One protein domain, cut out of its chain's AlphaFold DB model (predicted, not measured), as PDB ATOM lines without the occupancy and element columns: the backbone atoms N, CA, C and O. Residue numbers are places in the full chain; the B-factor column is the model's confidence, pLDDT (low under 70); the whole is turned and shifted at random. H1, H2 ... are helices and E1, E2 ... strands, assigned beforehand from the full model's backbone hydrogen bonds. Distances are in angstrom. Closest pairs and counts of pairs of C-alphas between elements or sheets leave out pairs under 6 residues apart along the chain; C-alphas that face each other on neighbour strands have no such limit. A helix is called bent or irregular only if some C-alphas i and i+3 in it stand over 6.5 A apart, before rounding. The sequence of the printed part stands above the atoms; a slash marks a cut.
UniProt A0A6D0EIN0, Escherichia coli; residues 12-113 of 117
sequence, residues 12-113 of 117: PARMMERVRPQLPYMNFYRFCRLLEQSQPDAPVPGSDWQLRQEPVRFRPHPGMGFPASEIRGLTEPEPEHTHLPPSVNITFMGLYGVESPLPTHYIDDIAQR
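What this domain is: This is residues 12 to 113 of the 117 residues of a protein of Escherichia coli (UniProt A0A6D0EIN0). A helical hairpin, H1 and H2, at one end and the short helix H3 at the other have a small three-stranded sheet between them, and H1 covers one face of the sheet along E2. Long loops join these parts, and H3 lies far out, touching no other helix. The printed part has 102 residues, in the order H1 H2 E1 E2 E3 H3; the mixed sheet runs E1 E3 E2. The class is mixed, helices and strands, with 46 residues in named elements, under half. The whole is compact, with a radius of gyration of the C-alphas of 14.5 A and spans of 42 by 30 by 26 A.

How they stand to each other: H1, residues 12 to 25, and H2, residues 28 to 38, touch, closest at the C-alphas of Pro 12 and Ser 38, 5.3 A, with a shallow tilt of 13 degrees, opposite ways. H1 is on the sheet, at a height over the sheet of 8.5 A, over E2, residues 71 to 75; their closest C-alphas, Pro 24 and Arg 72, are 5.2 A apart. These are two layers, a helix on one face of a sheet. H2 is not on the sheet. E1, residues 57 to 60, is parallel to E3, residues 87 to 90, with N 88 and O 57 within hydrogen-bond range at 2.8 A. E2 and E3 form an antiparallel hairpin, with N 72 and O 89 at 2.8 A. H3, residues 104 to 111, is not on the sheet. Every O i to N i+4 pair is within hydrogen-bond range in H2 and H3, and 6 of 10 are in H1.

Where its parts are: H1 begins at C-alpha 12 (-16.163, -17.029, -20.962) and is 19.6 A long; it is irregular, with C-alphas 21 and 24 7.2 A apart. H2 is 15.4 A long and E2 11.5 A. H3 ends at C-alpha 111 (8.814, -19.230, -2.423).

The domain as a whole: The C-alphas farthest apart, Asp 41 and His 105, are 42.7 A apart. The printed part has no cut. The links H2 to E1, E2 to E3 and E3 to H3 are long. Residues 98 and 113 have pLDDT under 70.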
ATOM      1  N   PRO A  12     -17.524 -16.836 -21.467       79.62
ATOM      2  CA  PRO A  12     -16.163 -17.029 -20.962       79.62
ATOM      3  C   PRO A  12     -16.099 -17.581 -19.538       79.62
ATOM      4  O   PRO A  12     -15.274 -18.455 -19.272       79.62
ATOM      5  N   ALA A  13     -16.982 -17.147 -18.631       80.50
ATOM      6  CA  ALA A  13     -17.007 -17.661 -17.260       80.50
ATOM      7  C   ALA A  13     -17.298 -19.172 -17.236       80.50
ATOM      8  O   ALA A  13     -16.592 -19.937 -16.578       80.50
ATOM      9  N   ARG A  14     -18.266 -19.626 -18.048       84.31
ATOM     10  CA  ARG A  14     -18.589 -21.058 -18.188       84.31
ATOM     11  C   ARG A  14     -17.461 -21.856 -18.836       84.31
ATOM     12  O   ARG A  14     -17.211 -22.998 -18.450       84.31
ATOM     13  N   MET A  15     -16.796 -21.286 -19.847       88.88
ATOM     14  CA  MET A  15     -15.624 -21.912 -20.463       88.88
ATOM     15  C   MET A  15     -14.520 -22.101 -19.420       88.88
ATOM     16  O   MET A  15     -13.978 -23.202 -19.307       88.88
ATOM     17  N   MET A  16     -14.231 -21.065 -18.631       88.38
ATOM     18  CA  MET A  16     -13.175 -21.089 -17.621       88.38
ATOM     19  C   MET A  16     -13.455 -22.133 -16.540       88.38
ATOM     20  O   MET A  16     -12.570 -22.919 -16.209       88.38
ATOM     21  N   GLU A  17     -14.695 -22.208 -16.054       88.69
ATOM     22  CA  GLU A  17     -15.112 -23.203 -15.060       88.69
ATOM     23  C   GLU A  17     -14.902 -24.643 -15.562       88.69
ATOM     24  O   GLU A  17     -14.383 -25.491 -14.834       88.69
ATOM     25  N   ARG A  18     -15.221 -24.911 -16.835       90.50
ATOM     26  CA  ARG A  18     -15.042 -26.236 -17.459       90.50
ATOM     27  C   ARG A  18     -13.580 -26.597 -17.706       90.50
ATOM     28  O   ARG A  18     -13.206 -27.761 -17.568       90.50
ATOM     29  N   VAL A  19     -12.768 -25.621 -18.108       92.12
ATOM     30  CA  VAL A  19     -11.349 -25.825 -18.439       92.12
ATOM     31  C   VAL A  19     -10.470 -25.896 -17.192       92.12
ATOM     32  O   VAL A  19      -9.467 -26.608 -17.214       92.12
ATOM     33  N   ARG A  20     -10.846 -25.231 -16.092       92.62
ATOM     34  CA  ARG A  20     -10.071 -25.158 -14.843       92.62
ATOM     35  C   ARG A  20      -9.467 -26.494 -14.377       92.62
ATOM     36  O   ARG A  20      -8.256 -26.513 -14.150       92.62
ATOM     37  N   PRO A  21     -10.220 -27.606 -14.250       94.50
ATOM     38  CA  PRO A  21      -9.650 -28.885 -13.815       94.50
ATOM     39  C   PRO A  21      -8.693 -29.515 -14.839       94.50
ATOM     40  O   PRO A  21      -7.878 -30.359 -14.476       94.50
ATOM     41  N   GLN A  22      -8.773 -29.110 -16.109       94.38
ATOM     42  CA  GLN A  22      -7.940 -29.625 -17.198       94.38
ATOM     43  C   GLN A  22      -6.672 -28.796 -17.425       94.38
ATOM     44  O   GLN A  22      -5.766 -29.280 -18.098       94.38
ATOM     45  N   LEU A  23      -6.583 -27.579 -16.868       94.44
ATOM     46  CA  LEU A  23      -5.440 -26.678 -17.056       94.44
ATOM     47  C   LEU A  23      -4.081 -27.361 -16.811       94.44
ATOM     48  O   LEU A  23      -3.225 -27.231 -17.683       94.44
ATOM     49  N   PRO A  24      -3.878 -28.154 -15.734       94.75
ATOM     50  CA  PRO A  24      -2.604 -28.837 -15.500       94.75
ATOM     51  C   PRO A  24      -2.180 -29.833 -16.576       94.75
ATOM     52  O   PRO A  24      -1.019 -30.223 -16.601       94.75
ATOM     53  N   TYR A  25      -3.093 -30.251 -17.448       94.06
ATOM     54  CA  TYR A  25      -2.861 -31.253 -18.487       94.06
ATOM     55  C   TYR A  25      -2.974 -30.663 -19.898       94.06
ATOM     56  O   TYR A  25      -2.942 -31.396 -20.887       94.06
ATOM     57  N   MET A  26      -3.144 -29.343 -20.006       94.50
ATOM     58  CA  MET A  26      -3.356 -28.648 -21.268       94.50
ATOM     59  C   MET A  26      -2.091 -27.913 -21.702       94.50
ATOM     60  O   MET A  26      -1.398 -27.304 -20.893       94.50
ATOM     61  N   ASN A  27      -1.826 -27.925 -23.008       94.38
ATOM     62  CA  ASN A  27      -0.800 -27.070 -23.589       94.38
ATOM     63  C   ASN A  27      -1.227 -25.592 -23.544       94.38
ATOM     64  O   ASN A  27      -2.376 -25.259 -23.857       94.38
ATOM     65  N   PHE A  28      -0.284 -24.711 -23.233       94.31
ATOM     66  CA  PHE A  28      -0.481 -23.269 -23.129       94.31
ATOM     67  C   PHE A  28      -1.134 -22.658 -24.375       94.31
ATOM     68  O   PHE A  28      -2.171 -22.004 -24.276       94.31
ATOM     69  N   TYR A  29      -0.620 -22.951 -25.572       93.69
ATOM     70  CA  TYR A  29      -1.195 -22.417 -26.810       93.69
ATOM     71  C   TYR A  29      -2.593 -22.967 -27.097       93.69
ATOM     72  O   TYR A  29      -3.421 -22.298 -27.722       93.69
ATOM     73  N   ARG A  30      -2.897 -24.197 -26.658       94.12
ATOM     74  CA  ARG A  30      -4.262 -24.726 -26.757       94.12
ATOM     75  C   ARG A  30      -5.216 -23.939 -25.863       94.12
ATOM     76  O   ARG A  30      -6.315 -23.635 -26.322       94.12
ATOM     77  N   PHE A  31      -4.791 -23.593 -24.651       94.12
ATOM     78  CA  PHE A  31      -5.561 -22.739 -23.752       94.12
ATOM     79  C   PHE A  31      -5.787 -21.342 -24.348       94.12
ATOM     80  O   PHE A  31      -6.936 -20.912 -24.414       94.12
ATOM     81  N   CYS A  32      -4.747 -20.680 -24.874       92.62
ATOM     82  CA  CYS A  32      -4.883 -19.369 -25.529       92.62
ATOM     83  C   CYS A  32      -5.910 -19.391 -26.669       92.62
ATOM     84  O   CYS A  32      -6.803 -18.551 -26.706       92.62
ATOM     85  N   ARG A  33      -5.877 -20.415 -27.535       92.19
ATOM     86  CA  ARG A  33      -6.872 -20.555 -28.615       92.19
ATOM     87  C   ARG A  33      -8.302 -20.727 -28.106       92.19
ATOM     88  O   ARG A  33      -9.232 -20.220 -28.724       92.19
ATOM     89  N   LEU A  34      -8.505 -21.467 -27.014       92.50
ATOM     90  CA  LEU A  34      -9.836 -21.604 -26.409       92.50
ATOM     91  C   LEU A  34     -10.309 -20.277 -25.813       92.50
ATOM     92  O   LEU A  34     -11.483 -19.934 -25.942       92.50
ATOM     93  N   LEU A  35      -9.392 -19.530 -25.201       90.69
ATOM     94  CA  LEU A  35      -9.671 -18.222 -24.630       90.69
ATOM     95  C   LEU A  35     -10.105 -17.222 -25.712       90.69
ATOM     96  O   LEU A  35     -11.165 -16.616 -25.568       90.69
ATOM     97  N   GLU A  36      -9.363 -17.139 -26.819       90.75
ATOM     98  CA  GLU A  36      -9.709 -16.329 -28.000       90.75
ATOM     99  C   GLU A  36     -11.083 -16.709 -28.574       90.75
ATOM    100  O   GLU A  36     -11.915 -15.850 -28.845       90.75
ATOM    101  N   GLN A  37     -11.376 -18.009 -28.697       90.19
ATOM    102  CA  GLN A  37     -12.676 -18.488 -29.190       90.19
ATOM    103  C   GLN A  37     -13.838 -18.164 -28.244       90.19
ATOM    104  O   GLN A  37     -14.974 -18.020 -28.694       90.19
ATOM    105  N   SER A  38     -13.579 -18.079 -26.938       88.88
ATOM    106  CA  SER A  38     -14.612 -17.773 -25.944       88.88
ATOM    107  C   SER A  38     -15.016 -16.298 -25.921       88.88
ATOM    108  O   SER A  38     -16.101 -15.978 -25.432       88.88
ATOM    109  N   GLN A  39     -14.146 -15.414 -26.422       86.56
ATOM    110  CA  GLN A  39     -14.311 -13.960 -26.422       86.56
ATOM    111  C   GLN A  39     -13.821 -13.377 -27.755       86.56
ATOM    112  O   GLN A  39     -12.795 -12.704 -27.787       86.56
ATOM    113  N   PRO A  40     -14.543 -13.624 -28.863       85.25
ATOM    114  CA  PRO A  40     -14.112 -13.199 -30.195       85.25
ATOM    115  C   PRO A  40     -14.037 -11.673 -30.356       85.25
ATOM    116  O   PRO A  40     -13.302 -11.194 -31.212       85.25
ATOM    117  N   ASP A  41     -14.779 -10.923 -29.535       85.44
ATOM    118  CA  ASP A  41     -14.790  -9.455 -29.545       85.44
ATOM    119  C   ASP A  41     -13.702  -8.835 -28.647       85.44
ATOM    120  O   ASP A  41     -13.500  -7.621 -28.668       85.44
ATOM    121  N   ALA A  42     -13.018  -9.646 -27.829       83.50
ATOM    122  CA  ALA A  42     -11.929  -9.178 -26.977       83.50
ATOM    123  C   ALA A  42     -10.610  -9.106 -27.769       83.50
ATOM    124  O   ALA A  42     -10.410  -9.883 -28.708       83.50
ATOM    125  N   PRO A  43      -9.682  -8.205 -27.392       83.25
ATOM    126  CA  PRO A  43      -8.348  -8.197 -27.977       83.25
ATOM    127  C   PRO A  43      -7.659  -9.548 -27.756       83.25
ATOM    128  O   PRO A  43      -7.858 -10.220 -26.741       83.25
ATOM    129  N   VAL A  44      -6.823  -9.938 -28.720       85.50
ATOM    130  CA  VAL A  44      -6.026 -11.164 -28.613       85.50
ATOM    131  C   VAL A  44      -5.097 -11.030 -27.402       85.50
ATOM    132  O   VAL A  44      -4.454  -9.983 -27.270       85.50
ATOM    133  N   PRO A  45      -4.978 -12.049 -26.535       84.69
ATOM    134  CA  PRO A  45      -4.107 -11.961 -25.372       84.69
ATOM    135  C   PRO A  45      -2.668 -11.589 -25.750       84.69
ATOM    136  O   PRO A  45      -2.038 -12.259 -26.571       84.69
ATOM    137  N   GLY A  46      -2.150 -10.513 -25.161       83.06
ATOM    138  CA  GLY A  46      -0.809  -9.983 -25.427       83.06
ATOM    139  C   GLY A  46      -0.681  -9.116 -26.685       83.06
ATOM    140  O   GLY A  46       0.434  -8.729 -27.033       83.06
ATOM    141  N   SER A  47      -1.784  -8.808 -27.376       85.88
ATOM    142  CA  SER A  47      -1.779  -7.928 -28.559       85.88
ATOM    143  C   SER A  47      -1.803  -6.433 -28.231       85.88
ATOM    144  O   SER A  47      -1.408  -5.623 -29.070       85.88
ATOM    145  N   ASP A  48      -2.226  -6.067 -27.021       83.75
ATOM    146  CA  ASP A  48      -2.294  -4.686 -26.546       83.75
ATOM    147  C   ASP A  48      -1.469  -4.517 -25.258       83.75
ATOM    148  O   ASP A  48      -1.233  -5.455 -24.498       83.75
ATOM    149  N   TRP A  49      -1.023  -3.294 -24.990       80.94
ATOM    150  CA  TRP A  49      -0.324  -2.921 -23.760       80.94
ATOM    151  C   TRP A  49      -1.294  -2.708 -22.585       80.94
ATOM    152  O   TRP A  49      -0.876  -2.618 -21.425       80.94
ATOM    153  N   GLN A  50      -2.599  -2.613 -22.860       82.12
ATOM    154  CA  GLN A  50      -3.628  -2.364 -21.856       82.12
ATOM    155  C   GLN A  50      -3.997  -3.626 -21.061       82.12
ATOM    156  O   GLN A  50      -5.051  -4.224 -21.251       82.12
ATOM    157  N   LEU A  51      -3.192  -3.951 -20.045       76.31
ATOM    158  CA  LEU A  51      -3.400  -5.094 -19.129       76.31
ATOM    159  C   LEU A  51      -4.776  -5.151 -18.432       76.31
ATOM    160  O   LEU A  51      -5.128  -6.167 -17.836       76.31
ATOM    161  N   ARG A  52      -5.535  -4.048 -18.425       78.44
ATOM    162  CA  ARG A  52      -6.899  -3.996 -17.870       78.44
ATOM    163  C   ARG A  52      -7.943  -4.649 -18.774       78.44
ATOM    164  O   ARG A  52      -8.992  -5.017 -18.262       78.44
ATOM    165  N   GLN A  53      -7.671  -4.759 -20.071       80.06
ATOM    166  CA  GLN A  53      -8.582  -5.357 -21.050       80.06
ATOM    167  C   GLN A  53      -8.296  -6.846 -21.286       80.06
ATOM    168  O   GLN A  53      -9.062  -7.522 -21.964       80.06
ATOM    169  N   GLU A  54      -7.213  -7.362 -20.704       84.19
ATOM    170  CA  GLU A  54      -6.837  -8.767 -20.794       84.19
ATOM    171  C   GLU A  54      -7.824  -9.654 -20.012       84.19
ATOM    172  O   GLU A  54      -8.063  -9.410 -18.821       84.19
ATOM    173  N   PRO A  55      -8.373 -10.717 -20.628       85.56
ATOM    174  CA  PRO A  55      -9.361 -11.582 -19.983       85.56
ATOM    175  C   PRO A  55      -8.777 -12.430 -18.843       85.56
ATOM    176  O   PRO A  55      -9.512 -12.878 -17.962       85.56
ATOM    177  N   VAL A  56      -7.463 -12.668 -18.855       89.81
ATOM    178  CA  VAL A  56      -6.718 -13.375 -17.806       89.81
ATOM    179  C   VAL A  56      -5.340 -12.752 -17.634       89.81
ATOM    180  O   VAL A  56      -4.782 -12.180 -18.567       89.81
ATOM    181  N   ARG A  57      -4.740 -12.923 -16.456       89.38
ATOM    182  CA  ARG A  57      -3.345 -12.531 -16.210       89.38
ATOM    183  C   ARG A  57      -2.444 -13.746 -16.150       89.38
ATOM    184  O   ARG A  57      -2.596 -14.580 -15.264       89.38
ATOM    185  N   PHE A  58      -1.460 -13.825 -17.033       90.81
ATOM    186  CA  PHE A  58      -0.427 -14.848 -16.917       90.81
ATOM    187  C   PHE A  58       0.568 -14.461 -15.824       90.81
ATOM    188  O   PHE A  58       1.134 -13.367 -15.847       90.81
ATOM    189  N   ARG A  59       0.761 -15.350 -14.847       89.44
ATOM    190  CA  ARG A  59       1.718 -15.156 -13.756       89.44
ATOM    191  C   ARG A  59       2.692 -16.329 -13.681       89.44
ATOM    192  O   ARG A  59       2.259 -17.473 -13.799       89.44
ATOM    193  N   PRO A  60       3.983 -16.078 -13.433       88.88
ATOM    194  CA  PRO A  60       4.924 -17.147 -13.126       88.88
ATOM    195  C   PRO A  60       4.531 -17.859 -11.819       88.88
ATOM    196  O   PRO A  60       4.197 -17.215 -10.823       88.88
ATOM    197  N   HIS A  61       4.562 -19.192 -11.816       87.38
ATOM    198  CA  HIS A  61       4.299 -20.004 -10.628       87.38
ATOM    199  C   HIS A  61       5.504 -19.963  -9.665       87.38
ATOM    200  O   HIS A  61       6.600 -20.328 -10.084       87.38
ATOM    201  N   PRO A  62       5.337 -19.596  -8.378       83.44
ATOM    202  CA  PRO A  62       6.441 -19.458  -7.414       83.44
ATOM    203  C   PRO A  62       6.958 -20.800  -6.851       83.44
ATOM    204  O   PRO A  62       7.347 -20.897  -5.692       83.44
ATOM    205  N   GLY A  63       6.911 -21.876  -7.639       79.19
ATOM    206  CA  GLY A  63       7.341 -23.207  -7.211       79.19
ATOM    207  C   GLY A  63       8.842 -23.431  -7.415       79.19
ATOM    208  O   GLY A  63       9.376 -23.081  -8.458       79.19
ATOM    209  N   MET A  64       9.507 -24.077  -6.450       77.62
ATOM    210  CA  MET A  64      10.928 -24.462  -6.562       77.62
ATOM    211  C   MET A  64      11.158 -25.853  -7.178       77.62
ATOM    212  O   MET A  64      12.297 -26.262  -7.375       77.62
ATOM    213  N   GLY A  65      10.091 -26.607  -7.451       78.12
ATOM    214  CA  GLY A  65      10.181 -27.926  -8.077       78.12
ATOM    215  C   GLY A  65      10.183 -27.854  -9.603       78.12
ATOM    216  O   GLY A  65       9.701 -26.883 -10.183       78.12
ATOM    217  N   PHE A  66      10.656 -28.922 -10.248       79.56
ATOM    218  CA  PHE A  66      10.541 -29.066 -11.698       79.56
ATOM    219  C   PHE A  66       9.067 -29.049 -12.132       79.56
ATOM    220  O   PHE A  66       8.224 -29.694 -11.493       79.56
ATOM    221  N   PRO A  67       8.730 -28.321 -13.206       81.06
ATOM    222  CA  PRO A  67       7.355 -28.225 -13.656       81.06
ATOM    223  C   PRO A  67       6.886 -29.546 -14.267       81.06
ATOM    224  O   PRO A  67       7.507 -30.083 -15.176       81.06
ATOM    225  N   ALA A  68       5.750 -30.055 -13.789       84.75
ATOM    226  CA  ALA A  68       5.096 -31.221 -14.388       84.75
ATOM    227  C   ALA A  68       4.307 -30.868 -15.665       84.75
ATOM    228  O   ALA A  68       3.961 -31.753 -16.443       84.75
ATOM    229  N   SER A  69       3.994 -29.584 -15.864       90.88
ATOM    230  CA  SER A  69       3.228 -29.061 -16.996       90.88
ATOM    231  C   SER A  69       3.400 -27.550 -17.145       90.88
ATOM    232  O   SER A  69       3.863 -26.886 -16.217       90.88
ATOM    233  N   GLU A  70       3.014 -27.009 -18.306       92.88
ATOM    234  CA  GLU A  70       3.151 -25.586 -18.665       92.88
ATOM    235  C   GLU A  70       2.237 -24.658 -17.851       92.88
ATOM    236  O   GLU A  70       2.610 -23.527 -17.535       92.88
ATOM    237  N   ILE A  71       1.040 -25.131 -17.502       94.75
ATOM    238  CA  ILE A  71       0.042 -24.381 -16.738       94.75
ATOM    239  C   ILE A  71      -0.170 -25.093 -15.409       94.75
ATOM    240  O   ILE A  71      -0.590 -26.240 -15.374       94.75
ATOM    241  N   ARG A  72       0.059 -24.411 -14.287       92.31
ATOM    242  CA  ARG A  72      -0.213 -24.968 -12.956       92.31
ATOM    243  C   ARG A  72      -1.698 -24.908 -12.594       92.31
ATOM    244  O   ARG A  72      -2.186 -25.783 -11.885       92.31
ATOM    245  N   GLY A  73      -2.402 -23.868 -13.040       92.94
ATOM    246  CA  GLY A  73      -3.830 -23.685 -12.785       92.94
ATOM    247  C   GLY A  73      -4.235 -22.221 -12.628       92.94
ATOM    248  O   GLY A  73      -3.454 -21.314 -12.911       92.94
ATOM    249  N   LEU A  74      -5.461 -22.011 -12.151       92.19
ATOM    250  CA  LEU A  74      -6.089 -20.697 -12.011       92.19
ATOM    251  C   LEU A  74      -6.173 -20.257 -10.542       92.19
ATOM    252  O   LEU A  74      -6.665 -21.010  -9.693       92.19
ATOM    253  N   THR A  75      -5.752 -19.025 -10.279       91.00
ATOM    254  CA  THR A  75      -5.913 -18.317  -9.006       91.00
ATOM    255  C   THR A  75      -6.955 -17.220  -9.185       91.00
ATOM    256  O   THR A  75      -6.814 -16.363 -10.057       91.00
ATOM    257  N   GLU A  76      -8.001 -17.267  -8.363       88.75
ATOM    258  CA  GLU A  76      -8.998 -16.197  -8.300       88.75
ATOM    259  C   GLU A  76      -8.379 -14.939  -7.681       88.75
ATOM    260  O   GLU A  76      -7.468 -15.061  -6.854       88.75
ATOM    261  N   PRO A  77      -8.850 -13.741  -8.056       87.19
ATOM    262  CA  PRO A  77      -8.465 -12.526  -7.360       87.19
ATOM    263  C   PRO A  77      -8.862 -12.586  -5.879       87.19
ATOM    264  O   PRO A  77      -9.818 -13.259  -5.488       87.19
ATOM    265  N   GLU A  78      -8.128 -11.849  -5.053       86.69
ATOM    266  CA  GLU A  78      -8.461 -11.674  -3.642       86.69
ATOM    267  C   GLU A  78      -9.816 -10.972  -3.475       86.69
ATOM    268  O   GLU A  78     -10.228 -10.219  -4.364       86.69
ATOM    269  N   PRO A  79     -10.509 -11.155  -2.335       85.44
ATOM    270  CA  PRO A  79     -11.835 -10.572  -2.116       85.44
ATOM    271  C   PRO A  79     -11.882  -9.049  -2.324       85.44
ATOM    272  O   PRO A  79     -12.828  -8.526  -2.913       85.44
ATOM    273  N   GLU A  80     -10.830  -8.343  -1.913       87.69
ATOM    274  CA  GLU A  80     -10.636  -6.896  -2.103       87.69
ATOM    275  C   GLU A  80     -10.433  -6.481  -3.572       87.69
ATOM    276  O   GLU A  80     -10.738  -5.354  -3.966       87.69
ATOM    277  N   HIS A  81     -10.010  -7.419  -4.416       83.75
ATOM    278  CA  HIS A  81      -9.664  -7.218  -5.816       83.75
ATOM    279  C   HIS A  81     -10.566  -8.007  -6.776       83.75
ATOM    280  O   HIS A  81     -10.175  -8.268  -7.909       83.75
ATOM    281  N   THR A  82     -11.801  -8.334  -6.373       82.38
ATOM    282  CA  THR A  82     -12.750  -9.154  -7.166       82.38
ATOM    283  C   THR A  82     -13.039  -8.595  -8.574       82.38
ATOM    284  O   THR A  82     -13.446  -9.329  -9.468       82.38
ATOM    285  N   HIS A  83     -12.803  -7.300  -8.800       81.88
ATOM    286  CA  HIS A  83     -12.943  -6.646 -10.106       81.88
ATOM    287  C   HIS A  83     -11.789  -6.948 -11.083       81.88
ATOM    288  O   HIS A  83     -11.850  -6.547 -12.246       81.88
ATOM    289  N   LEU A  84     -10.715  -7.594 -10.624       84.06
ATOM    290  CA  LEU A  84      -9.561  -7.945 -11.445       84.06
ATOM    291  C   LEU A  84      -9.769  -9.294 -12.149       84.06
ATOM    292  O   LEU A  84     -10.373 -10.198 -11.576       84.06
ATOM    293  N   PRO A  85      -9.225  -9.473 -13.366       86.44
ATOM    294  CA  PRO A  85      -9.280 -10.759 -14.047       86.44
ATOM    295  C   PRO A  85      -8.499 -11.835 -13.271       86.44
ATOM    296  O   PRO A  85      -7.494 -11.523 -12.612       86.44
ATOM    297  N   PRO A  86      -8.912 -13.111 -13.373       90.06
ATOM    298  CA  PRO A  86      -8.229 -14.213 -12.710       90.06
ATOM    299  C   PRO A  86      -6.814 -14.413 -13.264       90.06
ATOM    300  O   PRO A  86      -6.500 -14.068 -14.408       90.06
ATOM    301  N   SER A  87      -5.947 -15.001 -12.440       91.81
ATOM    302  CA  SER A  87      -4.557 -15.273 -12.806       91.81
ATOM    303  C   SER A  87      -4.360 -16.727 -13.228       91.81
ATOM    304  O   SER A  87      -4.712 -17.650 -12.497       91.81
ATOM    305  N   VAL A  88      -3.743 -16.941 -14.386       93.38
ATOM    306  CA  VAL A  88      -3.287 -18.249 -14.866       93.38
ATOM    307  C   VAL A  88      -1.814 -18.396 -14.512       93.38
ATOM    308  O   VAL A  88      -0.964 -17.655 -15.006       93.38
ATOM    309  N   ASN A  89      -1.504 -19.359 -13.651       92.31
ATOM    310  CA  ASN A  89      -0.138 -19.620 -13.221       92.31
ATOM    311  C   ASN A  89       0.567 -20.499 -14.253       92.31
ATOM    312  O   ASN A  89       0.181 -21.654 -14.437       92.31
ATOM    313  N   ILE A  90       1.606 -19.970 -14.888       93.38
ATOM    314  CA  ILE A  90       2.447 -20.675 -15.855       93.38
ATOM    315  C   ILE A  90       3.816 -20.976 -15.261       93.38
ATOM    316  O   ILE A  90       4.328 -20.240 -14.419       93.38
ATOM    317  N   THR A  91       4.408 -22.086 -15.672       90.44
ATOM    318  CA  THR A  91       5.630 -22.611 -15.048       90.44
ATOM    319  C   THR A  91       6.883 -22.411 -15.898       90.44
ATOM    320  O   THR A  91       7.988 -22.454 -15.375       90.44
ATOM    321  N   PHE A  92       6.717 -22.138 -17.192       87.25
ATOM    322  CA  PHE A  92       7.809 -22.020 -18.163       87.25
ATOM    323  C   PHE A  92       8.377 -20.596 -18.294       87.25
ATOM    324  O   PHE A  92       9.250 -20.359 -19.120       87.25
ATOM    325  N   MET A  93       7.892 -19.631 -17.503       83.25
ATOM    326  CA  MET A  93       8.434 -18.264 -17.507       83.25
ATOM    327  C   MET A  93       9.850 -18.175 -16.926       83.25
ATOM    328  O   MET A  93      10.542 -17.202 -17.203       83.25
ATOM    329  N   GLY A  94      10.256 -19.132 -16.082       77.81
ATOM    330  CA  GLY A  94      11.600 -19.164 -15.496       77.81
ATOM    331  C   GLY A  94      11.936 -17.971 -14.594       77.81
ATOM    332  O   GLY A  94      13.095 -17.736 -14.298       77.81
ATOM    333  N   LEU A  95      10.946 -17.187 -14.155       78.75
ATOM    334  CA  LEU A  95      11.190 -16.013 -13.307       78.75
ATOM    335  C   LEU A  95      11.421 -16.387 -11.840       78.75
ATOM    336  O   LEU A  95      12.030 -15.612 -11.108       78.75
ATOM    337  N   TYR A  96      10.997 -17.580 -11.418       78.12
ATOM    338  CA  TYR A  96      11.166 -18.107 -10.062       78.12
ATOM    339  C   TYR A  96      11.699 -19.544 -10.106       78.12
ATOM    340  O   TYR A  96      11.511 -20.244 -11.101       78.12
ATOM    341  N   GLY A  97      12.323 -19.988  -9.016       72.44
ATOM    342  CA  GLY A  97      12.845 -21.348  -8.880       72.44
ATOM    343  C   GLY A  97      14.294 -21.497  -9.343       72.44
ATOM    344  O   GLY A  97      15.017 -20.516  -9.487       72.44
ATOM    345  N   VAL A  98      14.728 -22.743  -9.544       67.62
ATOM    346  CA  VAL A  98      16.147 -23.094  -9.757       67.62
ATOM    347  C   VAL A  98      16.753 -22.519 -11.041       67.62
ATOM    348  O   VAL A  98      17.960 -22.318 -11.100       67.62
ATOM    349  N   GLU A  99      15.927 -22.237 -12.049       74.44
ATOM    350  CA  GLU A  99      16.353 -21.647 -13.327       74.44
ATOM    351  C   GLU A  99      16.223 -20.115 -13.348       74.44
ATOM    352  O   GLU A  99      16.469 -19.486 -14.378       74.44
ATOM    353  N   SER A 100      15.825 -19.500 -12.228       82.38
ATOM    354  CA  SER A 100      15.607 -18.059 -12.173       82.38
ATOM    355  C   SER A 100      16.917 -17.272 -12.210       82.38
ATOM    356  O   SER A 100      17.856 -17.601 -11.483       82.38
ATOM    357  N   PRO A 101      16.978 -16.176 -12.991       85.31
ATOM    358  CA  PRO A 101      18.109 -15.255 -12.969       85.31
ATOM    359  C   PRO A 101      18.087 -14.318 -11.748       85.31
ATOM    360  O   PRO A 101      18.992 -13.496 -11.597       85.31
ATOM    361  N   LEU A 102      17.041 -14.371 -10.913       86.31
ATOM    362  CA  LEU A 102      16.907 -13.490  -9.759       86.31
ATOM    363  C   LEU A 102      17.877 -13.890  -8.634       86.31
ATOM    364  O   LEU A 102      18.179 -15.069  -8.456       86.31
ATOM    365  N   PRO A 103      18.343 -12.923  -7.822       89.19
ATOM    366  CA  PRO A 103      19.108 -13.236  -6.624       89.19
ATOM    367  C   PRO A 103      18.352 -14.191  -5.689       89.19
ATOM    368  O   PRO A 103      17.145 -14.052  -5.492       89.19
ATOM    369  N   THR A 104      19.081 -15.106  -5.045       84.69
ATOM    370  CA  THR A 104      18.511 -16.165  -4.190       84.69
ATOM    371  C   THR A 104      17.562 -15.639  -3.117       84.69
ATOM    372  O   THR A 104      16.505 -16.219  -2.919       84.69
ATOM    373  N   HIS A 105      17.876 -14.501  -2.486       86.25
ATOM    374  CA  HIS A 105      17.014 -13.919  -1.453       86.25
ATOM    375  C   HIS A 105      15.617 -13.544  -1.975       86.25
ATOM    376  O   HIS A 105      14.632 -13.795  -1.291       86.25
ATOM    377  N   TYR A 106      15.506 -13.030  -3.209       85.25
ATOM    378  CA  TYR A 106      14.202 -12.763  -3.825       85.25
ATOM    379  C   TYR A 106      13.431 -14.059  -4.072       85.25
ATOM    380  O   TYR A 106      12.230 -14.125  -3.814       85.25
ATOM    381  N   ILE A 107      14.113 -15.095  -4.571       84.19
ATOM    382  CA  ILE A 107      13.494 -16.398  -4.841       84.19
ATOM    383  C   ILE A 107      12.975 -17.018  -3.540       84.19
ATOM    384  O   ILE A 107      11.848 -17.511  -3.517       84.19
ATOM    385  N   ASP A 108      13.766 -16.958  -2.469       83.12
ATOM    386  CA  ASP A 108      13.401 -17.488  -1.156       83.12
ATOM    387  C   ASP A 108      12.183 -16.765  -0.569       83.12
ATOM    388  O   ASP A 108      11.256 -17.431  -0.101       83.12
ATOM    389  N   ASP A 109      12.134 -15.431  -0.643       85.12
ATOM    390  CA  ASP A 109      10.986 -14.650  -0.167       85.12
ATOM    391  C   ASP A 109       9.708 -15.003  -0.945       85.12
ATOM    392  O   ASP A 109       8.676 -15.340  -0.349       85.12
ATOM    393  N   ILE A 110       9.799 -15.058  -2.279       82.62
ATOM    394  CA  ILE A 110       8.690 -15.444  -3.162       82.62
ATOM    395  C   ILE A 110       8.214 -16.877  -2.869       82.62
ATOM    396  O   ILE A 110       7.007 -17.122  -2.764       82.62
ATOM    397  N   ALA A 111       9.136 -17.831  -2.708       78.44
ATOM    398  CA  ALA A 111       8.814 -19.230  -2.423       78.44
ATOM    399  C   ALA A 111       8.171 -19.405  -1.036       78.44
ATOM    400  O   ALA A 111       7.251 -20.214  -0.871       78.44
ATOM    401  N   GLN A 112       8.610 -18.619  -0.051       79.31
ATOM    402  CA  GLN A 112       8.041 -18.594   1.299       79.31
ATOM    403  C   GLN A 112       6.724 -17.810   1.381       79.31
ATOM    404  O   GLN A 112       6.126 -17.756   2.456       79.31
ATOM    405  N   ARG A 113       6.257 -17.220   0.267       69.25
ATOM    406  CA  ARG A 113       5.120 -16.283   0.228       69.25
ATOM    407  C   ARG A 113       5.268 -15.147   1.240       69.25
ATOM    408  O   ARG A 113       4.274 -14.624   1.742       69.25
TER     409      ARG A 113